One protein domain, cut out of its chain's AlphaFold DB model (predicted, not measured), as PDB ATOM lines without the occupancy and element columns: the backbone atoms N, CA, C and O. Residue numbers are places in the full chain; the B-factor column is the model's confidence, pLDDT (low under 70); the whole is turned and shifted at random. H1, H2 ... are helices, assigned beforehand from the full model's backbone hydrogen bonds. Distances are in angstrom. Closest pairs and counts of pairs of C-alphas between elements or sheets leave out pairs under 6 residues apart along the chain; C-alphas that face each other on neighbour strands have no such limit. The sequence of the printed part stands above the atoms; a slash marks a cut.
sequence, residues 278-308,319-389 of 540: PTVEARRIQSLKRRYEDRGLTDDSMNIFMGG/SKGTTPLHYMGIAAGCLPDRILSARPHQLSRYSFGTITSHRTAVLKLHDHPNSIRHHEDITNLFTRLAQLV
ATOM      1  N   PRO A 278      81.350 -10.874 151.606       74.31
ATOM      2  CA  PRO A 278      80.130 -11.475 151.052       74.31
ATOM      3  C   PRO A 278      79.642 -12.726 151.803       74.31
ATOM      4  O   PRO A 278      78.436 -12.969 151.862       74.31
ATOM      5  N   THR A 279      80.531 -13.515 152.417       81.19
ATOM      6  CA  THR A 279      80.138 -14.706 153.196       81.19
ATOM      7  C   THR A 279      79.555 -14.339 154.562       81.19
ATOM      8  O   THR A 279      78.642 -15.016 155.048       81.19
ATOM      9  N   VAL A 280      80.030 -13.242 155.163       80.88
ATOM     10  CA  VAL A 280      79.483 -12.679 156.404       80.88
ATOM     11  C   VAL A 280      78.095 -12.105 156.139       80.88
ATOM     12  O   VAL A 280      77.151 -12.428 156.864       80.88
ATOM     13  N   GLU A 281      77.941 -11.330 155.064       78.56
ATOM     14  CA  GLU A 281      76.655 -10.735 154.704       78.56
ATOM     15  C   GLU A 281      75.628 -11.794 154.278       78.56
ATOM     16  O   GLU A 281      74.499 -11.772 154.764       78.56
ATOM     17  N   ALA A 282      76.015 -12.805 153.492       82.25
ATOM     18  CA  ALA A 282      75.131 -13.928 153.165       82.25
ATOM     19  C   ALA A 282      74.642 -14.677 154.423       82.25
ATOM     20  O   ALA A 282      73.456 -15.008 154.534       82.25
ATOM     21  N   ARG A 283      75.518 -14.890 155.419       79.81
ATOM     22  CA  ARG A 283      75.130 -15.458 156.724       79.81
ATOM     23  C   ARG A 283      74.227 -14.516 157.524       79.81
ATOM     24  O   ARG A 283      73.282 -14.995 158.154       79.81
ATOM     25  N   ARG A 284      74.455 -13.196 157.481       79.25
ATOM     26  CA  ARG A 284      73.579 -12.191 158.113       79.25
ATOM     27  C   ARG A 284      72.184 -12.215 157.483       79.25
ATOM     28  O   ARG A 284      71.199 -12.327 158.214       79.25
ATOM     29  N   ILE A 285      72.101 -12.215 156.153       80.44
ATOM     30  CA  ILE A 285      70.856 -12.302 155.378       80.44
ATOM     31  C   ILE A 285      70.099 -13.595 155.701       80.44
ATOM     32  O   ILE A 285      68.918 -13.537 156.046       80.44
ATOM     33  N   GLN A 286      70.767 -14.755 155.690       82.69
ATOM     34  CA  GLN A 286      70.131 -16.035 156.034       82.69
ATOM     35  C   GLN A 286      69.674 -16.086 157.505       82.69
ATOM     36  O   GLN A 286      68.617 -16.640 157.811       82.69
ATOM     37  N   SER A 287      70.437 -15.476 158.420       78.94
ATOM     38  CA  SER A 287      70.075 -15.337 159.837       78.94
ATOM     39  C   SER A 287      68.876 -14.408 160.056       78.94
ATOM     40  O   SER A 287      68.115 -14.618 161.005       78.94
ATOM     41  N   LEU A 288      68.683 -13.391 159.208       72.69
ATOM     42  CA  LEU A 288      67.437 -12.628 159.187       72.69
ATOM     43  C   LEU A 288      66.297 -13.469 158.601       72.69
ATOM     44  O   LEU A 288      65.255 -13.527 159.245       72.69
ATOM     45  N   LYS A 289      66.484 -14.166 157.464       82.00
ATOM     46  CA  LYS A 289      65.391 -14.918 156.813       82.00
ATOM     47  C   LYS A 289      64.723 -15.913 157.766       82.00
ATOM     48  O   LYS A 289      63.533 -15.763 158.026       82.00
ATOM     49  N   ARG A 290      65.501 -16.789 158.421       82.56
ATOM     50  CA  ARG A 290      64.960 -17.763 159.394       82.56
ATOM     51  C   ARG A 290      64.175 -17.107 160.534       82.56
ATOM     52  O   ARG A 290      63.126 -17.597 160.922       82.56
ATOM     53  N   ARG A 291      64.643 -15.961 161.047       76.56
ATOM     54  CA  ARG A 291      63.984 -15.236 162.152       76.56
ATOM     55  C   ARG A 291      62.634 -14.614 161.785       76.56
ATOM     56  O   ARG A 291      61.925 -14.187 162.696       76.56
ATOM     57  N   TYR A 292      62.295 -14.541 160.500       73.88
ATOM     58  CA  TYR A 292      61.047 -13.968 159.996       73.88
ATOM     59  C   TYR A 292      60.179 -14.976 159.220       73.88
ATOM     60  O   TYR A 292      58.966 -14.788 159.172       73.88
ATOM     61  N   GLU A 293      60.754 -16.067 158.701       77.88
ATOM     62  CA  GLU A 293      60.009 -17.226 158.172       77.88
ATOM     63  C   GLU A 293      59.064 -17.805 159.243       77.88
ATOM     64  O   GLU A 293      57.874 -17.976 158.983       77.88
ATOM     65  N   ASP A 294      59.535 -17.942 160.487       74.25
ATOM     66  CA  ASP A 294      58.736 -18.374 161.650       74.25
ATOM     67  C   ASP A 294      57.623 -17.375 162.076       74.25
ATOM     68  O   ASP A 294      56.977 -17.566 163.109       74.25
ATOM     69  N   ARG A 295      57.417 -16.264 161.346       71.38
ATOM     70  CA  ARG A 295      56.555 -15.129 161.756       71.38
ATOM     71  C   ARG A 295      55.429 -14.770 160.779       71.38
ATOM     72  O   ARG A 295      54.745 -13.772 161.005       71.38
ATOM     73  N   GLY A 296      55.213 -15.549 159.718       77.31
ATOM     74  CA  GLY A 296      54.112 -15.306 158.767       77.31
ATOM     75  C   GLY A 296      54.230 -13.965 158.029       77.31
ATOM     76  O   GLY A 296      53.283 -13.168 157.987       77.31
ATOM     77  N   LEU A 297      55.439 -13.682 157.537       74.56
ATOM     78  CA  LEU A 297      55.761 -12.574 156.639       74.56
ATOM     79  C   LEU A 297      55.990 -13.139 155.237       74.56
ATOM     80  O   LEU A 297      56.762 -14.086 155.081       74.56
ATOM     81  N   THR A 298      55.378 -12.532 154.219       76.75
ATOM     82  CA  THR A 298      55.506 -13.027 152.838       76.75
ATOM     83  C   THR A 298      56.956 -12.922 152.341       76.75
ATOM     84  O   THR A 298      57.686 -12.000 152.725       76.75
ATOM     85  N   ASP A 299      57.377 -13.792 151.414       77.38
ATOM     86  CA  ASP A 299      58.693 -13.660 150.761       77.38
ATOM     87  C   ASP A 299      58.862 -12.283 150.084       77.38
ATOM     88  O   ASP A 299      59.941 -11.700 150.148       77.38
ATOM     89  N   ASP A 300      57.797 -11.695 149.524       73.75
ATOM     90  CA  ASP A 300      57.812 -10.319 148.994       73.75
ATOM     91  C   ASP A 300      58.142  -9.275 150.072       73.75
ATOM     92  O   ASP A 300      58.911  -8.342 149.835       73.75
ATOM     93  N   SER A 301      57.602  -9.441 151.280       74.00
ATOM     94  CA  SER A 301      57.873  -8.558 152.424       74.00
ATOM     95  C   SER A 301      59.314  -8.664 152.885       74.00
ATOM     96  O   SER A 301      59.951  -7.653 153.186       74.00
ATOM     97  N   MET A 302      59.840  -9.886 152.883       78.44
ATOM     98  CA  MET A 302      61.244 -10.162 153.155       78.44
ATOM     99  C   MET A 302      62.151  -9.563 152.080       78.44
ATOM    100  O   MET A 302      63.130  -8.901 152.417       78.44
ATOM    101  N   ASN A 303      61.799  -9.686 150.801       77.31
ATOM    102  CA  ASN A 303      62.538  -9.071 149.699       77.31
ATOM    103  C   ASN A 303      62.554  -7.534 149.808       77.31
ATOM    104  O   ASN A 303      63.605  -6.921 149.613       77.31
ATOM    105  N   ILE A 304      61.441  -6.905 150.202       75.75
ATOM    106  CA  ILE A 304      61.369  -5.454 150.461       75.75
ATOM    107  C   ILE A 304      62.233  -5.052 151.670       75.75
ATOM    108  O   ILE A 304      62.952  -4.054 151.604       75.75
ATOM    109  N   PHE A 305      62.188  -5.814 152.768       70.94
ATOM    110  CA  PHE A 305      62.942  -5.510 153.992       70.94
ATOM    111  C   PHE A 305      64.457  -5.688 153.809       70.94
ATOM    112  O   PHE A 305      65.239  -4.876 154.302       70.94
ATOM    113  N   MET A 306      64.872  -6.730 153.082       76.94
ATOM    114  CA  MET A 306      66.281  -7.066 152.862       76.94
ATOM    115  C   MET A 306      66.903  -6.273 151.704       76.94
ATOM    116  O   MET A 306      68.044  -5.826 151.821       76.94
ATOM    117  N   GLY A 307      66.158  -6.027 150.618       70.88
ATOM    118  CA  GLY A 307      66.642  -5.274 149.453       70.88
ATOM    119  C   GLY A 307      67.066  -3.839 149.786       70.88
ATOM    120  O   GLY A 307      68.028  -3.328 149.219       70.88
ATOM    121  N   GLY A 308      66.433  -3.218 150.787       59.47
ATOM    122  CA  GLY A 308      66.822  -1.899 151.300       59.47
ATOM    123  C   GLY A 308      68.164  -1.847 152.052       59.47
ATOM    124  O   GLY A 308      68.566  -0.760 152.460       59.47
ATOM    125  N   SER A 319      66.674   7.424 155.248       41.88
ATOM    126  CA  SER A 319      66.964   6.921 156.607       41.88
ATOM    127  C   SER A 319      65.930   7.316 157.675       41.88
ATOM    128  O   SER A 319      65.770   6.626 158.685       41.88
ATOM    129  N   LYS A 320      65.184   8.404 157.442       47.78
ATOM    130  CA  LYS A 320      64.103   8.889 158.322       47.78
ATOM    131  C   LYS A 320      62.757   8.187 158.084       47.78
ATOM    132  O   LYS A 320      61.850   8.336 158.899       47.78
ATOM    133  N   GLY A 321      62.614   7.452 156.978       41.59
ATOM    134  CA  GLY A 321      61.420   6.667 156.645       41.59
ATOM    135  C   GLY A 321      61.567   5.171 156.941       41.59
ATOM    136  O   GLY A 321      60.597   4.530 157.339       41.59
ATOM    137  N   THR A 322      62.773   4.616 156.803       51.09
ATOM    138  CA  THR A 322      63.042   3.189 157.058       51.09
ATOM    139  C   THR A 322      63.092   2.838 158.545       51.09
ATOM    140  O   THR A 322      62.687   1.743 158.925       51.09
ATOM    141  N   THR A 323      63.513   3.766 159.408       53.47
ATOM    142  CA  THR A 323      63.584   3.571 160.868       53.47
ATOM    143  C   THR A 323      62.254   3.138 161.514       53.47
ATOM    144  O   THR A 323      62.248   2.088 162.159       53.47
ATOM    145  N   PRO A 324      61.110   3.839 161.347       53.81
ATOM    146  CA  PRO A 324      59.838   3.394 161.927       53.81
ATOM    147  C   PRO A 324      59.319   2.079 161.321       53.81
ATOM    148  O   PRO A 324      58.713   1.284 162.036       53.81
ATOM    149  N   LEU A 325      59.610   1.792 160.045       51.53
ATOM    150  CA  LEU A 325      59.305   0.490 159.441       51.53
ATOM    151  C   LEU A 325      60.149  -0.639 160.049       51.53
ATOM    152  O   LEU A 325      59.628  -1.730 160.257       51.53
ATOM    153  N   HIS A 326      61.408  -0.381 160.411       54.53
ATOM    154  CA  HIS A 326      62.259  -1.355 161.100       54.53
ATOM    155  C   HIS A 326      61.715  -1.686 162.502       54.53
ATOM    156  O   HIS A 326      61.581  -2.858 162.851       54.53
ATOM    157  N   TYR A 327      61.291  -0.675 163.273       54.97
ATOM    158  CA  TYR A 327      60.604  -0.890 164.557       54.97
ATOM    159  C   TYR A 327      59.269  -1.645 164.411       54.97
ATOM    160  O   TYR A 327      58.905  -2.415 165.296       54.97
ATOM    161  N   MET A 328      58.562  -1.482 163.290       56.12
ATOM    162  CA  MET A 328      57.304  -2.186 163.006       56.12
ATOM    163  C   MET A 328      57.506  -3.618 162.470       56.12
ATOM    164  O   MET A 328      56.706  -4.497 162.776       56.12
ATOM    165  N   GLY A 329      58.589  -3.895 161.737       55.97
ATOM    166  CA  GLY A 329      58.998  -5.266 161.396       55.97
ATOM    167  C   GLY A 329      59.420  -6.063 162.636       55.97
ATOM    168  O   GLY A 329      59.123  -7.249 162.753       55.97
ATOM    169  N   ILE A 330      60.020  -5.385 163.619       53.91
ATOM    170  CA  ILE A 330      60.249  -5.941 164.959       53.91
ATOM    171  C   ILE A 330      58.907  -6.169 165.682       53.91
ATOM    172  O   ILE A 330      58.701  -7.252 166.231       53.91
ATOM    173  N   ALA A 331      57.981  -5.200 165.641       50.53
ATOM    174  CA  ALA A 331      56.647  -5.296 166.252       50.53
ATOM    175  C   ALA A 331      55.831  -6.509 165.775       50.53
ATOM    176  O   ALA A 331      55.167  -7.142 166.591       50.53
ATOM    177  N   ALA A 332      55.934  -6.879 164.495       53.16
ATOM    178  CA  ALA A 332      55.270  -8.051 163.912       53.16
ATOM    179  C   ALA A 332      55.630  -9.398 164.588       53.16
ATOM    180  O   ALA A 332      54.980 -10.405 164.337       53.16
ATOM    181  N   GLY A 333      56.638  -9.424 165.470       51.84
ATOM    182  CA  GLY A 333      56.877 -10.529 166.400       51.84
ATOM    183  C   GLY A 333      57.601 -10.079 167.674       51.84
ATOM    184  O   GLY A 333      58.612 -10.673 168.068       51.84
ATOM    185  N   CYS A 334      57.138  -8.994 168.295       50.09
ATOM    186  CA  CYS A 334      57.561  -8.552 169.628       50.09
ATOM    187  C   CYS A 334      56.370  -7.948 170.377       50.09
ATOM    188  O   CYS A 334      55.605  -7.181 169.800       50.09
ATOM    189  N   LEU A 335      56.263  -8.254 171.674       53.66
ATOM    190  CA  LEU A 335      55.190  -7.771 172.552       53.66
ATOM    191  C   LEU A 335      54.981  -6.244 172.433       53.66
ATOM    192  O   LEU A 335      55.977  -5.507 172.494       53.66
ATOM    193  N   PRO A 336      53.722  -5.759 172.334       58.97
ATOM    194  CA  PRO A 336      53.399  -4.337 172.172       58.97
ATOM    195  C   PRO A 336      54.125  -3.405 173.148       58.97
ATOM    196  O   PRO A 336      54.571  -2.322 172.765       58.97
ATOM    197  N   ASP A 337      54.314  -3.843 174.393       57.59
ATOM    198  CA  ASP A 337      54.936  -3.042 175.449       57.59
ATOM    199  C   ASP A 337      56.400  -2.672 175.149       57.59
ATOM    200  O   ASP A 337      56.846  -1.589 175.535       57.59
ATOM    201  N   ARG A 338      57.146  -3.484 174.378       59.91
ATOM    202  CA  ARG A 338      58.508  -3.107 173.946       59.91
ATOM    203  C   ARG A 338      58.499  -1.904 173.005       59.91
ATOM    204  O   ARG A 338      59.370  -1.047 173.128       59.91
ATOM    205  N   ILE A 339      57.506  -1.802 172.121       61.62
ATOM    206  CA  ILE A 339      57.346  -0.674 171.189       61.62
ATOM    207  C   ILE A 339      57.009   0.595 171.977       61.62
ATOM    208  O   ILE A 339      57.585   1.652 171.735       61.62
ATOM    209  N   LEU A 340      56.117   0.477 172.964       61.94
ATOM    210  CA  LEU A 340      55.715   1.594 173.822       61.94
ATOM    211  C   LEU A 340      56.852   2.049 174.757       61.94
ATOM    212  O   LEU A 340      56.985   3.243 175.020       61.94
ATOM    213  N   SER A 341      57.730   1.135 175.187       62.84
ATOM    214  CA  SER A 341      58.946   1.472 175.946       62.84
ATOM    215  C   SER A 341      60.030   2.177 175.108       62.84
ATOM    216  O   SER A 341      60.923   2.826 175.658       62.84
ATOM    217  N   ALA A 342      59.964   2.089 173.774       54.72
ATOM    218  CA  ALA A 342      60.986   2.604 172.864       54.72
ATOM    219  C   ALA A 342      60.874   4.129 172.642       54.72
ATOM    220  O   ALA A 342      60.565   4.598 171.549       54.72
ATOM    221  N   ARG A 343      61.190   4.914 173.684       56.59
ATOM    222  CA  ARG A 343      61.362   6.386 173.658       56.59
ATOM    223  C   ARG A 343      60.178   7.158 173.024       56.59
ATOM    224  O   ARG A 343      60.313   7.666 171.905       56.59
ATOM    225  N   PRO A 344      59.070   7.399 173.761       56.84
ATOM    226  CA  PRO A 344      57.896   8.133 173.256       56.84
ATOM    227  C   PRO A 344      58.195   9.527 172.669       56.84
ATOM    228  O   PRO A 344      57.453  10.008 171.813       56.84
ATOM    229  N   HIS A 345      59.318  10.162 173.027       57.53
ATOM    230  CA  HIS A 345      59.779  11.406 172.396       57.53
ATOM    231  C   HIS A 345      59.921  11.312 170.863       57.53
ATOM    232  O   HIS A 345      59.650  12.301 170.182       57.53
ATOM    233  N   GLN A 346      60.281  10.150 170.300       63.44
ATOM    234  CA  GLN A 346      60.348   9.961 168.839       63.44
ATOM    235  C   GLN A 346      58.958   9.852 168.186       63.44
ATOM    236  O   GLN A 346      58.795  10.222 167.026       63.44
ATOM    237  N   LEU A 347      57.942   9.410 168.936       65.50
ATOM    238  CA  LEU A 347      56.552   9.306 168.475       65.50
ATOM    239  C   LEU A 347      55.782  10.637 168.566       65.50
ATOM    240  O   LEU A 347      54.762  10.794 167.900       65.50
ATOM    241  N   SER A 348      56.294  11.618 169.319       62.75
ATOM    242  CA  SER A 348      55.629  12.886 169.686       62.75
ATOM    243  C   SER A 348      55.077  13.769 168.548       62.75
ATOM    244  O   SER A 348      54.417  14.769 168.828       62.75
ATOM    245  N   ARG A 349      55.352  13.457 167.271       73.19
ATOM    246  CA  ARG A 349      54.935  14.258 166.101       73.19
ATOM    247  C   ARG A 349      54.441  13.443 164.899       73.19
ATOM    248  O   ARG A 349      54.486  13.940 163.769       73.19
ATOM    249  N   TYR A 350      53.970  12.208 165.087       79.88
ATOM    250  CA  TYR A 350      53.353  11.482 163.970       79.88
ATOM    251  C   TYR A 350      52.041  12.138 163.499       79.88
ATOM    252  O   TYR A 350      51.327  12.795 164.258       79.88
ATOM    253  N   SER A 351      51.704  11.945 162.221       83.44
ATOM    254  CA  SER A 351      50.401  12.345 161.678       83.44
ATOM    255  C   SER A 351      49.445  11.153 161.626       83.44
ATOM    256  O   SER A 351      49.887  10.010 161.507       83.44
ATOM    257  N   PHE A 352      48.132  11.399 161.631       82.00
ATOM    258  CA  PHE A 352      47.136  10.331 161.451       82.00
ATOM    259  C   PHE A 352      47.365   9.510 160.165       82.00
ATOM    260  O   PHE A 352      47.269   8.281 160.167       82.00
ATOM    261  N   GLY A 353      47.755  10.181 159.073       83.94
ATOM    262  CA  GLY A 353      48.143   9.527 157.823       83.94
ATOM    263  C   GLY A 353      49.359   8.611 157.987       83.94
ATOM    264  O   GLY A 353      49.381   7.529 157.416       83.94
ATOM    265  N   THR A 354      50.326   8.980 158.835       84.50
ATOM    266  CA  THR A 354      51.488   8.137 159.161       84.50
ATOM    267  C   THR A 354      51.053   6.820 159.806       84.50
ATOM    268  O   THR A 354      51.477   5.770 159.329       84.50
ATOM    269  N   ILE A 355      50.176   6.846 160.820       83.00
ATOM    270  CA  ILE A 355      49.631   5.616 161.434       83.00
ATOM    271  C   ILE A 355      48.855   4.799 160.396       83.00
ATOM    272  O   ILE A 355      49.046   3.591 160.288       83.00
ATOM    273  N   THR A 356      48.004   5.453 159.604       84.06
ATOM    274  CA  THR A 356      47.152   4.780 158.609       84.06
ATOM    275  C   THR A 356      47.986   4.070 157.538       84.06
ATOM    276  O   THR A 356      47.709   2.915 157.210       84.06
ATOM    277  N   SER A 357      49.054   4.705 157.048       86.00
ATOM    278  CA  SER A 357      50.023   4.083 156.140       86.00
ATOM    279  C   SER A 357      50.757   2.912 156.793       86.00
ATOM    280  O   SER A 357      50.884   1.869 156.164       86.00
ATOM    281  N   HIS A 358      51.176   3.033 158.058       83.94
ATOM    282  CA  HIS A 358      51.838   1.945 158.788       83.94
ATOM    283  C   HIS A 358      50.905   0.743 159.022       83.94
ATOM    284  O   HIS A 358      51.300  -0.389 158.753       83.94
ATOM    285  N   ARG A 359      49.641   0.969 159.411       86.00
ATOM    286  CA  ARG A 359      48.614  -0.087 159.503       86.00
ATOM    287  C   ARG A 359      48.359  -0.745 158.145       86.00
ATOM    288  O   ARG A 359      48.228  -1.961 158.073       86.00
ATOM    289  N   THR A 360      48.320   0.044 157.072       87.56
ATOM    290  CA  THR A 360      48.134  -0.457 155.697       87.56
ATOM    291  C   THR A 360      49.351  -1.236 155.194       87.56
ATOM    292  O   THR A 360      49.180  -2.181 154.431       87.56
ATOM    293  N   ALA A 361      50.564  -0.874 155.622       87.56
ATOM    294  CA  ALA A 361      51.780  -1.624 155.331       87.56
ATOM    295  C   ALA A 361      51.765  -2.983 156.043       87.56
ATOM    296  O   ALA A 361      51.841  -3.999 155.367       87.56
ATOM    297  N   VAL A 362      51.548  -3.029 157.364       85.00
ATOM    298  CA  VAL A 362      51.417  -4.299 158.116       85.00
ATOM    299  C   VAL A 362      50.354  -5.206 157.492       85.00
ATOM    300  O   VAL A 362      50.633  -6.358 157.181       85.00
ATOM    301  N   LEU A 363      49.168  -4.664 157.196       86.00
ATOM    302  CA  LEU A 363      48.087  -5.396 156.523       86.00
ATOM    303  C   LEU A 363      48.423  -5.894 155.106       86.00
ATOM    304  O   LEU A 363      47.631  -6.642 154.549       86.00
ATOM    305  N   LYS A 364      49.533  -5.468 154.496       86.50
ATOM    306  CA  LYS A 364      50.010  -5.964 153.195       86.50
ATOM    307  C   LYS A 364      51.223  -6.888 153.291       86.50
ATOM    308  O   LYS A 364      51.502  -7.567 152.311       86.50
ATOM    309  N   LEU A 365      51.946  -6.874 154.412       86.19
ATOM    310  CA  LEU A 365      53.204  -7.612 154.573       86.19
ATOM    311  C   LEU A 365      53.016  -9.018 155.184       86.19
ATOM    312  O   LEU A 365      53.921  -9.848 155.159       86.19
ATOM    313  N   HIS A 366      51.833  -9.297 155.728       84.94
ATOM    314  CA  HIS A 366      51.479 -10.595 156.296       84.94
ATOM    315  C   HIS A 366      50.593 -11.420 155.361       84.94
ATOM    316  O   HIS A 366      49.688 -10.881 154.719       84.94
ATOM    317  N   ASP A 367      50.786 -12.739 155.386       88.56
ATOM    318  CA  ASP A 367      50.092 -13.708 154.522       88.56
ATOM    319  C   ASP A 367      48.558 -13.666 154.662       88.56
ATOM    320  O   ASP A 367      47.818 -13.884 153.704       88.56
ATOM    321  N   HIS A 368      48.071 -13.366 155.872       89.81
ATOM    322  CA  HIS A 368      46.658 -13.438 156.248       89.81
ATOM    323  C   HIS A 368      46.115 -12.063 156.688       89.81
ATOM    324  O   HIS A 368      45.831 -11.853 157.873       89.81
ATOM    325  N   PRO A 369      45.907 -11.111 155.752       86.50
ATOM    326  CA  PRO A 369      45.527  -9.728 156.061       86.50
ATOM    327  C   PRO A 369      44.234  -9.607 156.875       86.50
ATOM    328  O   PRO A 369      44.087  -8.683 157.674       86.50
ATOM    329  N   ASN A 370      43.294 -10.540 156.702       90.31
ATOM    330  CA  ASN A 370      42.032 -10.542 157.438       90.31
ATOM    331  C   ASN A 370      42.210 -10.946 158.908       90.31
ATOM    332  O   ASN A 370      41.546 -10.363 159.756       90.31
ATOM    333  N   SER A 371      43.143 -11.851 159.234       88.69
ATOM    334  CA  SER A 371      43.438 -12.224 160.628       88.69
ATOM    335  C   SER A 371      43.869 -10.991 161.435       88.69
ATOM    336  O   SER A 371      43.288 -10.649 162.461       88.69
ATOM    337  N   ILE A 372      44.792 -10.207 160.875       87.25
ATOM    338  CA  ILE A 372      45.353  -8.998 161.497       87.25
ATOM    339  C   ILE A 372      44.361  -7.829 161.599       87.25
ATOM    340  O   ILE A 372      44.539  -6.945 162.436       87.25
ATOM    341  N   ARG A 373      43.278  -7.817 160.808       86.38
ATOM    342  CA  ARG A 373      42.181  -6.849 161.006       86.38
ATOM    343  C   ARG A 373      41.408  -7.084 162.301       86.38
ATOM    344  O   ARG A 373      40.838  -6.122 162.810       86.38
ATOM    345  N   HIS A 374      41.396  -8.321 162.791       88.50
ATOM    346  CA  HIS A 374      40.644  -8.757 163.968       88.50
ATOM    347  C   HIS A 374      41.546  -9.174 165.141       88.50
ATOM    348  O   HIS A 374      41.039  -9.437 166.226       88.50
ATOM    349  N   HIS A 375      42.870  -9.195 164.956       90.44
ATOM    350  CA  HIS A 375      43.824  -9.503 166.016       90.44
ATOM    351  C   HIS A 375      43.761  -8.447 167.125       90.44
ATOM    352  O   HIS A 375      43.953  -7.247 166.877       90.44
ATOM    353  N   GLU A 376      43.507  -8.899 168.353       91.38
ATOM    354  CA  GLU A 376      43.220  -8.002 169.469       91.38
ATOM    355  C   GLU A 376      44.435  -7.136 169.815       91.38
ATOM    356  O   GLU A 376      44.328  -5.916 169.774       91.38
ATOM    357  N   ASP A 377      45.621  -7.732 169.999       87.31
ATOM    358  CA  ASP A 377      46.867  -7.000 170.300       87.31
ATOM    359  C   ASP A 377      47.196  -5.874 169.316       87.31
ATOM    360  O   ASP A 377      47.679  -4.817 169.718       87.31
ATOM    361  N   ILE A 378      46.927  -6.068 168.024       85.31
ATOM    362  CA  ILE A 378      47.215  -5.070 166.987       85.31
ATOM    363  C   ILE A 378      46.188  -3.934 167.058       85.31
ATOM    364  O   ILE A 378      46.537  -2.760 166.915       85.31
ATOM    365  N   THR A 379      44.930  -4.260 167.355       87.62
ATOM    366  CA  THR A 379      43.876  -3.271 167.621       87.62
ATOM    367  C   THR A 379      44.171  -2.492 168.907       87.62
ATOM    368  O   THR A 379      44.146  -1.260 168.898       87.62
ATOM    369  N   ASN A 380      44.564  -3.183 169.976       90.06
ATOM    370  CA  ASN A 380      44.965  -2.619 171.261       90.06
ATOM    371  C   ASN A 380      46.229  -1.751 171.136       90.06
ATOM    372  O   ASN A 380      46.278  -0.676 171.729       90.06
ATOM    373  N   LEU A 381      47.212  -2.133 170.314       88.25
ATOM    374  CA  LEU A 381      48.393  -1.318 170.009       88.25
ATOM    375  C   LEU A 381      48.008  -0.004 169.314       88.25
ATOM    376  O   LEU A 381      48.450   1.060 169.748       88.25
ATOM    377  N   PHE A 382      47.165  -0.041 168.275       86.06
ATOM    378  CA  PHE A 382      46.720   1.190 167.605       86.06
ATOM    379  C   PHE A 382      45.846   2.074 168.510       86.06
ATOM    380  O   PHE A 382      45.981   3.298 168.456       86.06
ATOM    381  N   THR A 383      45.019   1.483 169.376       88.19
ATOM    382  CA  THR A 383      44.235   2.211 170.389       88.19
ATOM    383  C   THR A 383      45.138   2.862 171.441       88.19
ATOM    384  O   THR A 383      45.034   4.070 171.657       88.19
ATOM    385  N   ARG A 384      46.086   2.116 172.031       89.19
ATOM    386  CA  ARG A 384      47.073   2.647 172.991       89.19
ATOM    387  C   ARG A 384      47.922   3.761 172.374       89.19
ATOM    388  O   ARG A 384      48.124   4.784 173.016       89.19
ATOM    389  N   LEU A 385      48.376   3.614 171.125       85.69
ATOM    390  CA  LEU A 385      49.086   4.685 170.409       85.69
ATOM    391  C   LEU A 385      48.210   5.942 170.284       85.69
ATOM    392  O   LEU A 385      48.628   7.026 170.687       85.69
ATOM    393  N   ALA A 386      46.975   5.802 169.791       85.31
ATOM    394  CA  ALA A 386      46.051   6.926 169.625       85.31
ATOM    395  C   ALA A 386      45.683   7.631 170.948       85.31
ATOM    396  O   ALA A 386      45.379   8.824 170.922       85.31
ATOM    397  N   GLN A 387      45.735   6.921 172.081       87.25
ATOM    398  CA  GLN A 387      45.586   7.480 173.429       87.25
ATOM    399  C   GLN A 387      46.861   8.194 173.916       87.25
ATOM    400  O   GLN A 387      46.777   9.312 174.415       87.25
ATOM    401  N   LEU A 388      48.037   7.568 173.767       87.06
ATOM    402  CA  LEU A 388      49.313   8.057 174.312       87.06
ATOM    403  C   LEU A 388      49.857   9.295 173.591       87.06
ATOM    404  O   LEU A 388      50.437  10.174 174.226       87.06
ATOM    405  N   VAL A 389      49.684   9.371 172.271       85.44
ATOM    406  CA  VAL A 389      49.963  10.581 171.486       85.44
ATOM    407  C   VAL A 389      48.774  10.789 170.548       85.44
ATOM    408  O   VAL A 389      48.718  10.153 169.487       85.44
TER     409      VAL A 389
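Overview. This is residues 278 to 308 and 319 to 389 of the 540 residues of an uncharacterized protein of Phycomyces blakesleeanus (strain ATCC 8743b / DSM 1359 / FGSC 10004 / NBRC 33097 / NRRL 1555) (UniProt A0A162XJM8). Four helices, H3, H6, H8 and H4, stand round a middle as a loosely formed ring, with few close contacts between neighbours; H7 bridges H6 and H8 at one end of it, and the small H5 lies at the other. Beside this body a helical hairpin, H1 and H2, makes one end of the long axis, and residues 278 to 284 of H1 stick out. The printed part has 102 residues with eight named helices, H1 to H8 in chain order, and no named strand; its class is all helix. The whole is compact, with a radius of gyration of the C-alphas of 14.4 A, and spans 45 by 30 by 22 A, only just elongated.

Arrangement. Start at the longest helix, H1, residues 278 to 293. With residues 285 to 292 alone it only just touches H2, residues 299 to 307, with 3 pairs of C-alphas within 8 A, the closest those of Lys 289 and Met 302 at 7.3 A. The two form a hairpin, opposite ways at 37 degrees, only just a steep tilt. Look next at H6, residues 352 to 365: it is close to H2 but not clearly touching, the closest C-alphas being those of Ser 301 and Leu 365, 5.2 A apart. H3, residues 319 to 331, is close to H6 but not clearly touching, at a steep tilt of 57 degrees, the same way; the closest C-alphas, of Leu 325 and His 358, are 7.6 A apart. H7, residues 369 to 374, touches H6 only at the corner, by residue 363 of H6 alone; the closest C-alphas, of Leu 363 and Pro 369, are 5.1 A apart. H8, residues 376 to 388, and H6 are near each other, with 9 pairs of C-alphas within 10 A. H4, residues 336 to 341, is close to H8 but not clearly touching, at a shallow tilt of 27 degrees, with the C-alphas of Pro 336 and Leu 381 closest at 6.2 A. H5, residues 344 to 347, and H4 meet only through their link. Every O i to N i+4 pair is within hydrogen-bond range in H2, H4, H6 and H8; the counts are 11 of 12 in H1, 6 of 9 in H3 and 1 of 2 in H7, and H5 is too short for such a pair.

Along the chain. Find C-alpha 278 at (80.130, -11.475, 151.052); from there H1 runs 22.1 A to C-alpha 293. H6 begins at C-alpha 352, (47.136, 10.331, 161.451), and is 20.2 A long. H3 measures 18.7 A, and H8 runs 17.8 A to C-alpha 388 at (49.313, 8.057, 174.312).

Size, cuts and confidence. The C-alphas of Thr 279 and Gln 387 are farthest apart, 45.8 A. Residues 309 to 318 are not printed, and C-alphas 308 and 319 are 10.3 A apart across this cut. The links printed whole are tight. Mean pLDDT of the printed part is 74.2; residues 308 and 319 to 348 are under 70.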